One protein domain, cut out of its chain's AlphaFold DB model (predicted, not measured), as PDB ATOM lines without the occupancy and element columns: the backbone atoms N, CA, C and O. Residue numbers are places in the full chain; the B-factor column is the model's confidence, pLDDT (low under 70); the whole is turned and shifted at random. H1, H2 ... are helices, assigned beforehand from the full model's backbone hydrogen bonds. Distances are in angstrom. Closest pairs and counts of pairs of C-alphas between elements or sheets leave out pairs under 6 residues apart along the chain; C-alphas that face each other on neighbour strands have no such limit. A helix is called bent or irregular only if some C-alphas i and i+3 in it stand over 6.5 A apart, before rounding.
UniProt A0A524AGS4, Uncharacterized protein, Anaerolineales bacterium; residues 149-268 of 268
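This is residues 149 to 268 of the 268 residues of an uncharacterized protein of Anaerolineales bacterium (UniProt A0A524AGS4). Two helical hairpins, H1 with H2 and H3 with H4, are set side by side as a four-helix core; H5 and H6 cover one side of it, with H5 on H3 and H6 across H4, while H7 packs on H4. Beyond H8 the chain leaves this body, and residues 258 to 268 stick out as a tail that adds to its length. The printed part has 120 residues with nine named helices, H1 to H9 in order, and no named strand: all helix. It is only just compact, close to loose, with a radius of gyration of the C-alphas of 16.2 A, and spans 61 by 30 by 27 A.

H1, residues 149 to 159, begins at C-alpha 149 (72.714, 80.628, -78.226) and is 15.6 A long. H2 is residues 167 to 174. H3, residues 177 to 189, is 20.5 A long and irregular, but only just: C-alphas 178 and 181 are 6.9 A apart. H4, residues 193 to 206, is 20.0 A long and begins at C-alpha 193 (61.883, 102.249, -71.314). H5 is residues 208 to 215, and H6, residues 224 to 236, is 18.2 A long. H7 is residues 239 to 245, H8 residues 247 to 250, and H9, residues 255 to 261, ends at C-alpha 261 (54.664, 103.644, -91.567).

H4 is the hub, touching H2, H3, H6 and H7. It forms a hairpin with H3, opposite ways at a shallow tilt of 24 degrees, closest at the C-alphas of Leu 183 and Ala 195, 5.4 A. H2 touches H4 the same way at 12 degrees, a shallow tilt, with the C-alphas of Ser 172 and Ala 198 closest at 4.4 A. H1 and H2 are a hairpin, closest at the C-alphas of Gly 151 and Ala 174, 5.2 A. H3 touches H1 with residues 178 to 183 alone, the C-alphas of Ala 155 and Ala 179 closest at 4.7 A. H4 and H7 touch, closest at the C-alphas of Met 197 and Ala 242, 5.1 A. H6, with residues 231 to 235 alone, touches H4 about perpendicular at 89 degrees, the C-alphas of Leu 200 and Leu 234 closest at 6.0 A. H5 touches H3 at a steep tilt of 61 degrees, closest at the C-alphas of Val 181 and Phe 215, 6.2 A. H8 touches H2, closest at the C-alphas of Gly 169 and Phe 249, 6.1 A; H9 touches no helix. Each O i to N i+4 pair is within hydrogen-bond range in H1, H2, H4, H5, H6 and H7, against 6 of 9 in H3 and 0 of 3 in H9, where 3 of 4 O i to N i+3 pairs are; H8 is too short for such a pair.

The C-alphas of Pro 223 and Ser 268, the two farthest apart, are 60.7 A apart. Without residues 258 to 268, which stand free, the body spans 48 by 30 by 26 A. The printed part has no cut and no long link. The mean pLDDT of the printed part is 84.4; residue 219 and residues 250 to 268 are under 70.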
ATOM      1  N   ARG A 149      71.499  79.858 -77.932       98.12
ATOM      2  CA  ARG A 149      72.714  80.628 -78.226       98.12
ATOM      3  C   ARG A 149      72.394  82.088 -78.541       98.12
ATOM      4  O   ARG A 149      73.224  82.955 -78.264       98.12
ATOM      5  N   ALA A 150      71.205  82.375 -79.081       97.75
ATOM      6  CA  ALA A 150      70.799  83.731 -79.445       97.75
ATOM      7  C   ALA A 150      70.691  84.650 -78.222       97.75
ATOM      8  O   ALA A 150      71.231  85.754 -78.237       97.75
ATOM      9  N   GLY A 151      70.063  84.177 -77.142       96.75
ATOM     10  CA  GLY A 151      69.890  84.949 -75.908       96.75
ATOM     11  C   GLY A 151      71.218  85.386 -75.288       96.75
ATOM     12  O   GLY A 151      71.444  86.575 -75.055       96.75
ATOM     13  N   GLY A 152      72.151  84.446 -75.130       96.81
ATOM     14  CA  GLY A 152      73.501  84.744 -74.642       96.81
ATOM     15  C   GLY A 152      74.282  85.694 -75.556       96.81
ATOM     16  O   GLY A 152      75.000  86.567 -75.072       96.81
ATOM     17  N   ALA A 153      74.124  85.565 -76.875       97.44
ATOM     18  CA  ALA A 153      74.749  86.465 -77.840       97.44
ATOM     19  C   ALA A 153      74.218  87.905 -77.744       97.44
ATOM     20  O   ALA A 153      74.998  88.852 -77.841       97.44
ATOM     21  N   LEU A 154      72.911  88.080 -77.541       97.81
ATOM     22  CA  LEU A 154      72.290  89.395 -77.363       97.81
ATOM     23  C   LEU A 154      72.727  90.051 -76.051       97.81
ATOM     24  O   LEU A 154      73.069  91.234 -76.047       97.81
ATOM     25  N   ALA A 155      72.775  89.279 -74.961       97.00
ATOM     26  CA  ALA A 155      73.278  89.753 -73.675       97.00
ATOM     27  C   ALA A 155      74.733  90.248 -73.792       97.00
ATOM     28  O   ALA A 155      75.040  91.358 -73.360       97.00
ATOM     29  N   ASP A 156      75.606  89.487 -74.466       96.31
ATOM     30  CA  ASP A 156      77.003  89.874 -74.721       96.31
ATOM     31  C   ASP A 156      77.122  91.170 -75.542       96.31
ATOM     32  O   ASP A 156      77.983  92.011 -75.265       96.31
ATOM     33  N   LEU A 157      76.257  91.358 -76.548       95.00
ATOM     34  CA  LEU A 157      76.217  92.594 -77.334       95.00
ATOM     35  C   LEU A 157      75.834  93.797 -76.463       95.00
ATOM     36  O   LEU A 157      76.535  94.812 -76.508       95.00
ATOM     37  N   LEU A 158      74.790  93.668 -75.636       95.31
ATOM     38  CA  LEU A 158      74.353  94.727 -74.724       95.31
ATOM     39  C   LEU A 158      75.451  95.082 -73.708       95.31
ATOM     40  O   LEU A 158      75.799  96.255 -73.573       95.31
ATOM     41  N   SER A 159      76.081  94.086 -73.071       94.31
ATOM     42  CA  SER A 159      77.190  94.307 -72.127       94.31
ATOM     43  C   SER A 159      78.374  95.047 -72.748       94.31
ATOM     44  O   SER A 159      79.045  95.830 -72.080       94.31
ATOM     45  N   LYS A 160      78.643  94.815 -74.038       93.00
ATOM     46  CA  LYS A 160      79.730  95.469 -74.781       93.00
ATOM     47  C   LYS A 160      79.332  96.823 -75.375       93.00
ATOM     48  O   LYS A 160      80.122  97.390 -76.131       93.00
ATOM     49  N   GLY A 161      78.127  97.320 -75.086       90.75
ATOM     50  CA  GLY A 161      77.603  98.569 -75.640       90.75
ATOM     51  C   GLY A 161      77.383  98.520 -77.155       90.75
ATOM     52  O   GLY A 161      77.447  99.549 -77.823       90.75
ATOM     53  N   ARG A 162      77.176  97.328 -77.726       90.38
ATOM     54  CA  ARG A 162      76.951  97.130 -79.165       90.38
ATOM     55  C   ARG A 162      75.455  97.066 -79.448       90.38
ATOM     56  O   ARG A 162      74.897  95.990 -79.650       90.38
ATOM     57  N   GLY A 163      74.826  98.237 -79.432       86.94
ATOM     58  CA  GLY A 163      73.408  98.402 -79.738       86.94
ATOM     59  C   GLY A 163      73.089  98.288 -81.230       86.94
ATOM     60  O   GLY A 163      73.905  98.622 -82.088       86.94
ATOM     61  N   PHE A 164      71.874  97.841 -81.521       90.12
ATOM     62  CA  PHE A 164      71.184  97.986 -82.802       90.12
ATOM     63  C   PHE A 164      69.697  98.205 -82.506       90.12
ATOM     64  O   PHE A 164      69.258  97.947 -81.384       90.12
ATOM     65  N   TYR A 165      68.942  98.707 -83.483       87.12
ATOM     66  CA  TYR A 165      67.565  99.167 -83.281       87.12
ATOM     67  C   TYR A 165      66.663  98.099 -82.633       87.12
ATOM     68  O   TYR A 165      65.917  98.390 -81.706       87.12
ATOM     69  N   GLU A 166      66.791  96.844 -83.055       91.25
ATOM     70  CA  GLU A 166      65.942  95.735 -82.618       91.25
ATOM     71  C   GLU A 166      66.398  95.046 -81.312       91.25
ATOM     72  O   GLU A 166      65.747  94.103 -80.858       91.25
ATOM     73  N   LEU A 167      67.506  95.478 -80.692       94.81
ATOM     74  CA  LEU A 167      68.181  94.734 -79.617       94.81
ATOM     75  C   LEU A 167      67.263  94.398 -78.430       94.81
ATOM     76  O   LEU A 167      67.221  93.247 -77.998       94.81
ATOM     77  N   PHE A 168      66.518  95.372 -77.903       95.75
ATOM     78  CA  PHE A 168      65.661  95.158 -76.730       95.75
ATOM     79  C   PHE A 168      64.441  94.286 -77.043       95.75
ATOM     80  O   PHE A 168      64.102  93.401 -76.257       95.75
ATOM     81  N   GLY A 169      63.847  94.453 -78.228       95.12
ATOM     82  CA  GLY A 169      62.796  93.561 -78.717       95.12
ATOM     83  C   GLY A 169      63.298  92.122 -78.863       95.12
ATOM     84  O   GLY A 169      62.616  91.175 -78.472       95.12
ATOM     85  N   PHE A 170      64.533  91.940 -79.338       96.50
ATOM     86  CA  PHE A 170      65.159  90.621 -79.441       96.50
ATOM     87  C   PHE A 170      65.457  90.013 -78.068       96.50
ATOM     88  O   PHE A 170      65.203  88.828 -77.871       96.50
ATOM     89  N   LEU A 171      65.945  90.801 -77.105       97.19
ATOM     90  CA  LEU A 171      66.159  90.353 -75.722       97.19
ATOM     91  C   LEU A 171      64.843  89.919 -75.065       97.19
ATOM     92  O   LEU A 171      64.780  88.836 -74.486       97.19
ATOM     93  N   SER A 172      63.782  90.714 -75.238       96.31
ATOM     94  CA  SER A 172      62.417  90.392 -74.807       96.31
ATOM     95  C   SER A 172      61.945  89.054 -75.395       96.31
ATOM     96  O   SER A 172      61.491  88.162 -74.675       96.31
ATOM     97  N   ARG A 173      62.128  88.839 -76.704       94.38
ATOM     98  CA  ARG A 173      61.721  87.592 -77.372       94.38
ATOM     99  C   ARG A 173      62.599  86.384 -77.054       94.38
ATOM    100  O   ARG A 173      62.067  85.284 -76.967       94.38
ATOM    101  N   ALA A 174      63.899  86.567 -76.842       95.75
ATOM    102  CA  ALA A 174      64.794  85.492 -76.422       95.75
ATOM    103  C   ALA A 174      64.504  85.066 -74.975       95.75
ATOM    104  O   ALA A 174      64.400  83.877 -74.690       95.75
ATOM    105  N   GLY A 175      64.283  86.029 -74.072       95.25
ATOM    106  CA  GLY A 175      63.894  85.761 -72.682       95.25
ATOM    107  C   GLY A 175      64.977  85.114 -71.840       95.25
ATOM    108  O   GLY A 175      64.683  84.301 -70.971       95.25
ATOM    109  N   ASP A 176      66.227  85.409 -72.164       96.69
ATOM    110  CA  ASP A 176      67.372  84.756 -71.563       96.69
ATOM    111  C   ASP A 176      67.736  85.403 -70.229       96.69
ATOM    112  O   ASP A 176      67.936  86.617 -70.156       96.69
ATOM    113  N   ALA A 177      67.887  84.592 -69.184       96.88
ATOM    114  CA  ALA A 177      68.278  85.053 -67.854       96.88
ATOM    115  C   ALA A 177      69.600  85.849 -67.865       96.88
ATOM    116  O   ALA A 177      69.748  86.826 -67.134       96.88
ATOM    117  N   ARG A 178      70.534  85.522 -68.772       96.44
ATOM    118  CA  ARG A 178      71.829  86.216 -68.907       96.44
ATOM    119  C   ARG A 178      71.688  87.693 -69.291       96.44
ATOM    120  O   ARG A 178      72.647  88.447 -69.150       96.44
ATOM    121  N   ALA A 179      70.523  88.111 -69.786       97.38
ATOM    122  CA  ALA A 179      70.237  89.493 -70.149       97.38
ATOM    123  C   ALA A 179      69.794  90.378 -68.973       97.38
ATOM    124  O   ALA A 179      69.829  91.599 -69.119       97.38
ATOM    125  N   VAL A 180      69.424  89.804 -67.821       96.94
ATOM    126  CA  VAL A 180      68.925  90.560 -66.654       96.94
ATOM    127  C   VAL A 180      69.933  91.622 -66.212       96.94
ATOM    128  O   VAL A 180      69.618  92.809 -66.196       96.94
ATOM    129  N   VAL A 181      71.175  91.220 -65.935       95.19
ATOM    130  CA  VAL A 181      72.231  92.134 -65.468       95.19
ATOM    131  C   VAL A 181      72.568  93.233 -66.490       95.19
ATOM    132  O   VAL A 181      72.573  94.409 -66.120       95.19
ATOM    133  N   PRO A 182      72.809  92.921 -67.780       95.44
ATOM    134  CA  PRO A 182      73.044  93.957 -68.786       95.44
ATOM    135  C   PRO A 182      71.893  94.964 -68.939       95.44
ATOM    136  O   PRO A 182      72.156  96.146 -69.161       95.44
ATOM    137  N   LEU A 183      70.636  94.521 -68.822       95.81
ATOM    138  CA  LEU A 183      69.454  95.388 -68.917       95.81
ATOM    139  C   LEU A 183      69.326  96.320 -67.716       95.81
ATOM    140  O   LEU A 183      69.085  97.513 -67.888       95.81
ATOM    141  N   LEU A 184      69.563  95.795 -66.518       93.38
ATOM    142  CA  LEU A 184      69.604  96.581 -65.294       93.38
ATOM    143  C   LEU A 184      70.639  97.719 -65.376       93.38
ATOM    144  O   LEU A 184      70.328  98.870 -65.078       93.38
ATOM    145  N   TRP A 185      71.849  97.441 -65.875       91.88
ATOM    146  CA  TRP A 185      72.853  98.488 -66.110       91.88
ATOM    147  C   TRP A 185      72.456  99.485 -67.200       91.88
ATOM    148  O   TRP A 185      72.850 100.650 -67.135       91.88
ATOM    149  N   ALA A 186      71.711  99.052 -68.220       91.94
ATOM    150  CA  ALA A 186      71.211  99.951 -69.256       91.94
ATOM    151  C   ALA A 186      70.188 100.951 -68.689       91.94
ATOM    152  O   ALA A 186      70.215 102.113 -69.084       91.94
ATOM    153  N   MET A 187      69.359 100.527 -67.731       89.94
ATOM    154  CA  MET A 187      68.386 101.387 -67.045       89.94
ATOM    155  C   MET A 187      69.016 102.407 -66.090       89.94
ATOM    156  O   MET A 187      68.440 103.462 -65.860       89.94
ATOM    157  N   GLN A 188      70.184 102.114 -65.513       84.50
ATOM    158  CA  GLN A 188      70.861 103.064 -64.619       84.50
ATOM    159  C   GLN A 188      71.494 104.242 -65.365       84.50
ATOM    160  O   GLN A 188      71.669 105.319 -64.798       84.50
ATOM    161  N   LYS A 189      71.905 104.029 -66.619       79.94
ATOM    162  CA  LYS A 189      72.608 105.057 -67.397       79.94
ATOM    163  C   LYS A 189      71.661 106.136 -67.906       79.94
ATOM    164  O   LYS A 189      72.049 107.297 -67.959       79.94
ATOM    165  N   GLU A 190      70.452 105.741 -68.286       76.44
ATOM    166  CA  GLU A 190      69.395 106.593 -68.827       76.44
ATOM    167  C   GLU A 190      68.049 105.960 -68.459       76.44
ATOM    168  O   GLU A 190      67.962 104.733 -68.386       76.44
ATOM    169  N   GLU A 191      66.992 106.761 -68.277       77.56
ATOM    170  CA  GLU A 191      65.623 106.237 -68.177       77.56
ATOM    171  C   GLU A 191      65.254 105.513 -69.482       77.56
ATOM    172  O   GLU A 191      64.752 106.097 -70.442       77.56
ATOM    173  N   ASN A 192      65.561 104.217 -69.535       89.44
ATOM    174  CA  ASN A 192      65.474 103.414 -70.740       89.44
ATOM    175  C   ASN A 192      64.245 102.505 -70.675       89.44
ATOM    176  O   ASN A 192      64.285 101.397 -70.129       89.44
ATOM    177  N   MET A 193      63.141 102.992 -71.247       93.00
ATOM    178  CA  MET A 193      61.883 102.249 -71.314       93.00
ATOM    179  C   MET A 193      62.044 100.918 -72.065       93.00
ATOM    180  O   MET A 193      61.511  99.908 -71.618       93.00
ATOM    181  N   ASP A 194      62.834 100.870 -73.143       94.38
ATOM    182  CA  ASP A 194      63.068  99.628 -73.892       94.38
ATOM    183  C   ASP A 194      63.725  98.555 -73.010       94.38
ATOM    184  O   ASP A 194      63.324  97.387 -73.029       94.38
ATOM    185  N   ALA A 195      64.706  98.954 -72.194       95.69
ATOM    186  CA  ALA A 195      65.366  98.061 -71.252       95.69
ATOM    187  C   ALA A 195      64.397  97.560 -70.170       95.69
ATOM    188  O   ALA A 195      64.357  96.359 -69.905       95.69
ATOM    189  N   MET A 196      63.567  98.450 -69.613       95.81
ATOM    190  CA  MET A 196      62.533  98.093 -68.636       95.81
ATOM    191  C   MET A 196      61.526  97.086 -69.211       95.81
ATOM    192  O   MET A 196      61.215  96.081 -68.573       95.81
ATOM    193  N   MET A 197      61.035  97.310 -70.431       96.88
ATOM    194  CA  MET A 197      60.055  96.418 -71.058       96.88
ATOM    195  C   MET A 197      60.667  95.063 -71.441       96.88
ATOM    196  O   MET A 197      60.000  94.030 -71.342       96.88
ATOM    197  N   ALA A 198      61.942  95.029 -71.842       97.12
ATOM    198  CA  ALA A 198      62.651  93.772 -72.071       97.12
ATOM    199  C   ALA A 198      62.846  92.997 -70.760       97.12
ATOM    200  O   ALA A 198      62.598  91.789 -70.718       97.12
ATOM    201  N   LEU A 199      63.219  93.697 -69.685       97.00
ATOM    202  CA  LEU A 199      63.398  93.131 -68.352       97.00
ATOM    203  C   LEU A 199      62.086  92.557 -67.805       97.00
ATOM    204  O   LEU A 199      62.082  91.429 -67.323       97.00
ATOM    205  N   LEU A 200      60.972  93.283 -67.963       97.44
ATOM    206  CA  LEU A 200      59.624  92.817 -67.629       97.44
ATOM    207  C   LEU A 200      59.304  91.490 -68.327       97.44
ATOM    208  O   LEU A 200      58.869  90.535 -67.685       97.44
ATOM    209  N   SER A 201      59.540  91.412 -69.640       96.75
ATOM    210  CA  SER A 201      59.281  90.192 -70.412       96.75
ATOM    211  C   SER A 201      60.134  89.012 -69.939       96.75
ATOM    212  O   SER A 201      59.619  87.908 -69.755       96.75
ATOM    213  N   ILE A 202      61.431  89.247 -69.703       97.56
ATOM    214  CA  ILE A 202      62.355  88.223 -69.205       97.56
ATOM    215  C   ILE A 202      61.930  87.751 -67.813       97.56
ATOM    216  O   ILE A 202      61.837  86.544 -67.609       97.56
ATOM    217  N   ALA A 203      61.615  88.668 -66.893       97.50
ATOM    218  CA  ALA A 203      61.188  88.350 -65.532       97.50
ATOM    219  C   ALA A 203      59.957  87.433 -65.520       97.50
ATOM    220  O   ALA A 203      59.954  86.414 -64.830       97.50
ATOM    221  N   HIS A 204      58.946  87.736 -66.343       97.44
ATOM    222  CA  HIS A 204      57.767  86.873 -66.492       97.44
ATOM    223  C   HIS A 204      58.100  85.499 -67.078       97.44
ATOM    224  O   HIS A 204      57.474  84.510 -66.703       97.44
ATOM    225  N   ARG A 205      59.082  85.407 -67.984       95.50
ATOM    226  CA  ARG A 205      59.445  84.136 -68.628       95.50
ATOM    227  C   ARG A 205      60.269  83.220 -67.729       95.50
ATOM    228  O   ARG A 205      60.032  82.016 -67.732       95.50
ATOM    229  N   ILE A 206      61.241  83.769 -67.001       96.62
ATOM    230  CA  ILE A 206      62.142  82.979 -66.145       96.62
ATOM    231  C   ILE A 206      61.590  82.800 -64.724       96.62
ATOM    232  O   ILE A 206      62.010  81.889 -64.015       96.62
ATOM    233  N   GLY A 207      60.628  83.635 -64.325       97.25
ATOM    234  CA  GLY A 207      60.021  83.631 -63.001       97.25
ATOM    235  C   GLY A 207      60.822  84.418 -61.960       97.25
ATOM    236  O   GLY A 207      62.012  84.692 -62.120       97.25
ATOM    237  N   ARG A 208      60.143  84.759 -60.858       96.75
ATOM    238  CA  ARG A 208      60.660  85.602 -59.767       96.75
ATOM    239  C   ARG A 208      62.005  85.132 -59.217       96.75
ATOM    240  O   ARG A 208      62.942  85.918 -59.146       96.75
ATOM    241  N   ASP A 209      62.104  83.860 -58.841       96.31
ATOM    242  CA  ASP A 209      63.289  83.348 -58.143       96.31
ATOM    243  C   ASP A 209      64.521  83.312 -59.053       96.31
ATOM    244  O   ASP A 209      65.614  83.681 -58.631       96.31
ATOM    245  N   ALA A 210      64.348  82.926 -60.323       96.75
ATOM    246  CA  ALA A 210      65.434  82.951 -61.301       96.75
ATOM    247  C   ALA A 210      65.865  84.387 -61.622       96.75
ATOM    248  O   ALA A 210      67.057  84.658 -61.753       96.75
ATOM    249  N   PHE A 211      64.909  85.316 -61.703       96.62
ATOM    250  CA  PHE A 211      65.199  86.733 -61.888       96.62
ATOM    251  C   PHE A 211      66.013  87.305 -60.727       96.62
ATOM    252  O   PHE A 211      67.068  87.898 -60.959       96.62
ATOM    253  N   LEU A 212      65.580  87.069 -59.484       94.75
ATOM    254  CA  LEU A 212      66.316  87.489 -58.289       94.75
ATOM    255  C   LEU A 212      67.706  86.863 -58.228       94.75
ATOM    256  O   LEU A 212      68.664  87.560 -57.920       94.75
ATOM    257  N   ALA A 213      67.844  85.584 -58.585       94.81
ATOM    258  CA  ALA A 213      69.141  84.920 -58.618       94.81
ATOM    259  C   ALA A 213      70.116  85.555 -59.626       94.81
ATOM    260  O   ALA A 213      71.316  85.579 -59.368       94.81
ATOM    261  N   GLU A 214      69.636  86.067 -60.766       94.69
ATOM    262  CA  GLU A 214      70.467  86.836 -61.701       94.69
ATOM    263  C   GLU A 214      70.768  88.243 -61.183       94.69
ATOM    264  O   GLU A 214      71.911  88.694 -61.264       94.69
ATOM    265  N   PHE A 215      69.767  88.922 -60.622       91.94
ATOM    266  CA  PHE A 215      69.916  90.251 -60.031       91.94
ATOM    267  C   PHE A 215      70.949  90.227 -58.883       91.94
ATOM    268  O   PHE A 215      71.838  91.077 -58.808       91.94
ATOM    269  N   ASP A 216      70.937  89.179 -58.058       90.94
ATOM    270  CA  ASP A 216      71.863  88.974 -56.941       90.94
ATOM    271  C   ASP A 216      73.331  88.797 -57.356       90.94
ATOM    272  O   ASP A 216      74.226  88.958 -56.524       90.94
ATOM    273  N   LYS A 217      73.619  88.517 -58.634       88.62
ATOM    274  CA  LYS A 217      75.002  88.407 -59.135       88.62
ATOM    275  C   LYS A 217      75.711  89.752 -59.231       88.62
ATOM    276  O   LYS A 217      76.930  89.785 -59.404       88.62
ATOM    277  N   VAL A 218      74.969  90.852 -59.158       84.44
ATOM    278  CA  VAL A 218      75.519  92.203 -59.227       84.44
ATOM    279  C   VAL A 218      75.565  92.775 -57.823       84.44
ATOM    280  O   VAL A 218      74.567  92.765 -57.104       84.44
ATOM    281  N   ALA A 219      76.722  93.319 -57.453       69.50
ATOM    282  CA  ALA A 219      76.836  94.176 -56.285       69.50
ATOM    283  C   ALA A 219      76.134  95.504 -56.592       69.50
ATOM    284  O   ALA A 219      76.750  96.443 -57.094       69.50
ATOM    285  N   TRP A 220      74.824  95.542 -56.367       74.06
ATOM    286  CA  TRP A 220      74.081  96.791 -56.307       74.06
ATOM    287  C   TRP A 220      74.227  97.376 -54.904       74.06
ATOM    288  O   TRP A 220      74.307  96.630 -53.930       74.06
ATOM    289  N   GLU A 221      74.271  98.702 -54.801       76.38
ATOM    290  CA  GLU A 221      74.312  99.403 -53.508       76.38
ATOM    291  C   GLU A 221      73.024  99.202 -52.687       76.38
ATOM    292  O   GLU A 221      73.025  99.391 -51.472       76.38
ATOM    293  N   GLU A 222      71.943  98.789 -53.348       79.31
ATOM    294  CA  GLU A 222      70.615  98.611 -52.775       79.31
ATOM    295  C   GLU A 222      70.558  97.339 -51.916       79.31
ATOM    296  O   GLU A 222      71.013  96.265 -52.343       79.31
ATOM    297  N   PRO A 223      69.959  97.420 -50.715       87.25
ATOM    298  CA  PRO A 223      69.621  96.258 -49.911       87.25
ATOM    299  C   PRO A 223      68.850  95.199 -50.705       87.25
ATOM    300  O   PRO A 223      68.141  95.475 -51.675       87.25
ATOM    301  N   ARG A 224      68.953  93.939 -50.274       88.50
ATOM    302  CA  ARG A 224      68.227  92.832 -50.911       88.50
ATOM    303  C   ARG A 224      66.714  93.065 -50.901       88.50
ATOM    304  O   ARG A 224      66.061  92.743 -51.885       88.50
ATOM    305  N   GLU A 225      66.187  93.647 -49.832       90.62
ATOM    306  CA  GLU A 225      64.768  93.963 -49.676       90.62
ATOM    307  C   GLU A 225      64.265  94.916 -50.771       90.62
ATOM    308  O   GLU A 225      63.161  94.739 -51.281       90.62
ATOM    309  N   GLU A 226      65.082  95.889 -51.185       90.19
ATOM    310  CA  GLU A 226      64.737  96.826 -52.263       90.19
ATOM    311  C   GLU A 226      64.733  96.132 -53.631       90.19
ATOM    312  O   GLU A 226      63.833  96.351 -54.439       90.19
ATOM    313  N   ARG A 227      65.670  95.207 -53.865       90.38
ATOM    314  CA  ARG A 227      65.720  94.397 -55.097       90.38
ATOM    315  C   ARG A 227      64.551  93.413 -55.196       90.38
ATOM    316  O   ARG A 227      64.010  93.194 -56.285       90.38
ATOM    317  N   GLU A 228      64.130  92.844 -54.067       93.88
ATOM    318  CA  GLU A 228      62.911  92.036 -53.968       93.88
ATOM    319  C   GLU A 228      61.666  92.879 -54.263       93.88
ATOM    320  O   GLU A 228      60.871  92.492 -55.118       93.88
ATOM    321  N   ALA A 229      61.553  94.067 -53.661       94.69
ATOM    322  CA  ALA A 229      60.452  94.993 -53.922       94.69
ATOM    323  C   ALA A 229      60.390  95.435 -55.394       94.69
ATOM    324  O   ALA A 229      59.313  95.413 -55.987       94.69
ATOM    325  N   PHE A 230      61.530  95.762 -56.011       93.44
ATOM    326  CA  PHE A 230      61.608  96.077 -57.440       93.44
ATOM    327  C   PHE A 230      61.143  94.901 -58.305       93.44
ATOM    328  O   PHE A 230      60.393  95.086 -59.263       93.44
ATOM    329  N   THR A 231      61.574  93.682 -57.975       94.69
ATOM    330  CA  THR A 231      61.171  92.480 -58.717       94.69
ATOM    331  C   THR A 231      59.665  92.248 -58.617       94.69
ATOM    332  O   THR A 231      59.020  91.943 -59.620       94.69
ATOM    333  N   ASP A 232      59.095  92.426 -57.426       96.31
ATOM    334  CA  ASP A 232      57.661  92.281 -57.187       96.31
ATOM    335  C   ASP A 232      56.854  93.377 -57.894       96.31
ATOM    336  O   ASP A 232      55.828  93.089 -58.512       96.31
ATOM    337  N   GLU A 233      57.343  94.620 -57.897       95.69
ATOM    338  CA  GLU A 233      56.751  95.709 -58.672       95.69
ATOM    339  C   GLU A 233      56.782  95.398 -60.173       95.69
ATOM    340  O   GLU A 233      55.765  95.539 -60.860       95.69
ATOM    341  N   LEU A 234      57.922  94.939 -60.693       94.62
ATOM    342  CA  LEU A 234      58.071  94.571 -62.095       94.62
ATOM    343  C   LEU A 234      57.066  93.477 -62.475       94.62
ATOM    344  O   LEU A 234      56.312  93.642 -63.432       94.62
ATOM    345  N   LEU A 235      56.993  92.398 -61.694       95.88
ATOM    346  CA  LEU A 235      56.089  91.271 -61.943       95.88
ATOM    347  C   LEU A 235      54.611  91.586 -61.677       95.88
ATOM    348  O   LEU A 235      53.745  90.875 -62.188       95.88
ATOM    349  N   SER A 236      54.299  92.654 -60.934       96.94
ATOM    350  CA  SER A 236      52.920  93.135 -60.777       96.94
ATOM    351  C   SER A 236      52.331  93.677 -62.087       96.94
ATOM    352  O   SER A 236      51.112  93.664 -62.275       96.94
ATOM    353  N   LYS A 237      53.185  94.125 -63.020       96.50
ATOM    354  CA  LYS A 237      52.775  94.548 -64.364       96.50
ATOM    355  C   LYS A 237      52.499  93.305 -65.215       96.50
ATOM    356  O   LYS A 237      53.272  92.353 -65.155       96.50
ATOM    357  N   PRO A 238      51.446  93.281 -66.046       95.38
ATOM    358  CA  PRO A 238      51.140  92.111 -66.862       95.38
ATOM    359  C   PRO A 238      52.207  91.878 -67.942       95.38
ATOM    360  O   PRO A 238      52.695  92.830 -68.555       95.38
ATOM    361  N   ALA A 239      52.507  90.611 -68.244       91.81
ATOM    362  CA  ALA A 239      53.433  90.239 -69.321       91.81
ATOM    363  C   ALA A 239      53.030  90.835 -70.687       91.81
ATOM    364  O   ALA A 239      53.896  91.225 -71.474       91.81
ATOM    365  N   SER A 240      51.722  90.987 -70.933       91.56
ATOM    366  CA  SER A 240      51.173  91.572 -72.162       91.56
ATOM    367  C   SER A 240      51.623  93.013 -72.402       91.56
ATOM    368  O   SER A 240      51.696  93.428 -73.552       91.56
ATOM    369  N   ALA A 241      51.992  93.767 -71.360       93.50
ATOM    370  CA  ALA A 241      52.501  95.124 -71.533       93.50
ATOM    371  C   ALA A 241      53.799  95.137 -72.361       93.50
ATOM    372  O   ALA A 241      53.973  95.985 -73.233       93.50
ATOM    373  N   ALA A 242      54.700  94.172 -72.135       91.44
ATOM    374  CA  ALA A 242      55.927  94.044 -72.921       91.44
ATOM    375  C   ALA A 242      55.660  93.539 -74.344       91.44
ATOM    376  O   ALA A 242      56.327  93.971 -75.284       91.44
ATOM    377  N   GLU A 243      54.679  92.654 -74.514       88.88
ATOM    378  CA  GLU A 243      54.273  92.161 -75.833       88.88
ATOM    379  C   GLU A 243      53.634  93.261 -76.685       88.88
ATOM    380  O   GLU A 243      53.910  93.347 -77.878       88.88
ATOM    381  N   GLU A 244      52.811  94.121 -76.082       89.12
ATOM    382  CA  GLU A 244      52.206  95.280 -76.742       89.12
ATOM    383  C   GLU A 244      53.258  96.329 -77.103       89.12
ATOM    384  O   GLU A 244      53.261  96.837 -78.224       89.12
ATOM    385  N   TYR A 245      54.192  96.605 -76.190       91.06
ATOM    386  CA  TYR A 245      55.283  97.546 -76.431       91.06
ATOM    387  C   TYR A 245      56.181  97.104 -77.594       91.06
ATOM    388  O   TYR A 245      56.540  97.902 -78.457       91.06
ATOM    389  N   PHE A 246      56.487  95.806 -77.671       90.25
ATOM    390  CA  PHE A 246      57.282  95.215 -78.747       90.25
ATOM    391  C   PHE A 246      56.429  94.531 -79.824       90.25
ATOM    392  O   PHE A 246      56.912  93.610 -80.484       90.25
ATOM    393  N   ALA A 247      55.175  94.950 -80.034       83.62
ATOM    394  CA  ALA A 247      54.222  94.223 -80.880       83.62
ATOM    395  C   ALA A 247      54.751  93.907 -82.291       83.62
ATOM    396  O   ALA A 247      54.521  92.805 -82.798       83.62
ATOM    397  N   SER A 248      55.524  94.821 -82.888       73.38
ATOM    398  CA  SER A 248      56.173  94.639 -84.196       73.38
ATOM    399  C   SER A 248      57.152  93.456 -84.237       73.38
ATOM    400  O   SER A 248      57.313  92.818 -85.276       73.38
ATOM    401  N   PHE A 249      57.767  93.107 -83.106       70.94
ATOM    402  CA  PHE A 249      58.662  91.959 -82.972       70.94
ATOM    403  C   PHE A 249      57.911  90.651 -82.707       70.94
ATOM    404  O   PHE A 249      58.389  89.591 -83.116       70.94
ATOM    405  N   TYR A 250      56.758  90.714 -82.030       58.91
ATOM    406  CA  TYR A 250      55.975  89.547 -81.608       58.91
ATOM    407  C   TYR A 250      54.978  89.048 -82.662       58.91
ATOM    408  O   TYR A 250      54.749  87.844 -82.753       58.91
ATOM    409  N   ARG A 251      54.384  89.938 -83.466       61.97
ATOM    410  CA  ARG A 251      53.354  89.561 -84.457       61.97
ATOM    411  C   ARG A 251      53.913  89.341 -85.867       61.97
ATOM    412  O   ARG A 251      53.233  88.750 -86.704       61.97
ATOM    413  N   GLY A 252      55.165  89.752 -86.104       55.84
ATOM    414  CA  GLY A 252      55.732  89.896 -87.446       55.84
ATOM    415  C   GLY A 252      55.053  91.045 -88.200       55.84
ATOM    416  O   GLY A 252      53.914  91.383 -87.906       55.84
ATOM    417  N   LEU A 253      55.743  91.661 -89.167       49.31
ATOM    418  CA  LEU A 253      55.146  92.724 -89.985       49.31
ATOM    419  C   LEU A 253      53.917  92.176 -90.718       49.31
ATOM    420  O   LEU A 253      54.055  91.354 -91.635       49.31
ATOM    421  N   THR A 254      52.725  92.615 -90.322       50.47
ATOM    422  CA  THR A 254      51.522  92.347 -91.102       50.47
ATOM    423  C   THR A 254      51.431  93.365 -92.245       50.47
ATOM    424  O   THR A 254      52.069  94.422 -92.195       50.47
ATOM    425  N   PRO A 255      50.685  93.073 -93.325       45.97
ATOM    426  CA  PRO A 255      50.434  94.057 -94.379       45.97
ATOM    427  C   PRO A 255      49.908  95.402 -93.844       45.97
ATOM    428  O   PRO A 255      50.262  96.450 -94.376       45.97
ATOM    429  N   GLU A 256      49.132  95.377 -92.760       43.53
ATOM    430  CA  GLU A 256      48.548  96.555 -92.111       43.53
ATOM    431  C   GLU A 256      49.593  97.431 -91.388       43.53
ATOM    432  O   GLU A 256      49.436  98.651 -91.314       43.53
ATOM    433  N   ASP A 257      50.695  96.851 -90.900       44.22
ATOM    434  CA  ASP A 257      51.786  97.605 -90.267       44.22
ATOM    435  C   ASP A 257      52.568  98.449 -91.288       44.22
ATOM    436  O   ASP A 257      53.045  99.541 -90.975       44.22
ATOM    437  N   VAL A 258      52.653  97.983 -92.540       44.28
ATOM    438  CA  VAL A 258      53.321  98.698 -93.642       44.28
ATOM    439  C   VAL A 258      52.551  99.966 -94.033       44.28
ATOM    440  O   VAL A 258      53.162 100.980 -94.375       44.28
ATOM    441  N   GLU A 259      51.220  99.951 -93.930       35.75
ATOM    442  CA  GLU A 259      50.368 101.105 -94.252       35.75
ATOM    443  C   GLU A 259      50.477 102.240 -93.226       35.75
ATOM    444  O   GLU A 259      50.349 103.409 -93.587       35.75
ATOM    445  N   ARG A 260      50.766 101.932 -91.954       37.22
ATOM    446  CA  ARG A 260      50.930 102.948 -90.898       37.22
ATOM    447  C   ARG A 260      52.265 103.688 -90.943       37.22
ATOM    448  O   ARG A 260      52.349 104.806 -90.440       37.22
ATOM    449  N   VAL A 261      53.299 103.085 -91.527       36.81
ATOM    450  CA  VAL A 261      54.664 103.644 -91.567       36.81
ATOM    451  C   VAL A 261      54.896 104.524 -92.806       36.81
ATOM    452  O   VAL A 261      55.834 105.318 -92.835       36.81
ATOM    453  N   LEU A 262      54.014 104.461 -93.811       30.59
ATOM    454  CA  LEU A 262      54.043 105.349 -94.974       30.59
ATOM    455  C   LEU A 262      53.069 106.524 -94.766       30.59
ATOM    456  O   LEU A 262      51.856 106.340 -94.879       30.59
ATOM    457  N   PRO A 263      53.549 107.754 -94.492       31.83
ATOM    458  CA  PRO A 263      52.666 108.907 -94.398       31.83
ATOM    459  C   PRO A 263      52.129 109.220 -95.799       31.83
ATOM    460  O   PRO A 263      52.845 109.751 -96.646       31.83
ATOM    461  N   GLY A 264      50.871 108.859 -96.057       39.81
ATOM    462  CA  GLY A 264      50.202 109.194 -97.316       39.81
ATOM    463  C   GLY A 264      49.154 108.205 -97.818       39.81
ATOM    464  O   GLY A 264      48.954 108.133 -99.029       39.81
ATOM    465  N   GLY A 265      48.482 107.458 -96.934       32.12
ATOM    466  CA  GLY A 265      47.298 106.687 -97.308       32.12
ATOM    467  C   GLY A 265      46.278 107.582 -98.015       32.12
ATOM    468  O   GLY A 265      45.681 108.466 -97.401       32.12
ATOM    469  N   ILE A 266      46.118 107.372 -99.322       41.03
ATOM    470  CA  ILE A 266      45.074 107.990-100.138       41.03
ATOM    471  C   ILE A 266      43.758 107.356 -99.691       41.03
ATOM    472  O   ILE A 266      43.385 106.274-100.142       41.03
ATOM    473  N   GLY A 267      43.095 108.014 -98.746       35.38
ATOM    474  CA  GLY A 267      41.701 107.765 -98.432       35.38
ATOM    475  C   GLY A 267      40.813 108.370 -99.516       35.38
ATOM    476  O   GLY A 267      40.911 109.570 -99.769       35.38
ATOM    477  N   SER A 268      39.946 107.511-100.069       35.59
ATOM    478  CA  SER A 268      38.713 107.782-100.840       35.59
ATOM    479  C   SER A 268      38.812 108.594-102.132       35.59
ATOM    480  O   SER A 268      39.087 109.809-102.069       35.59
TER     481      SER A 268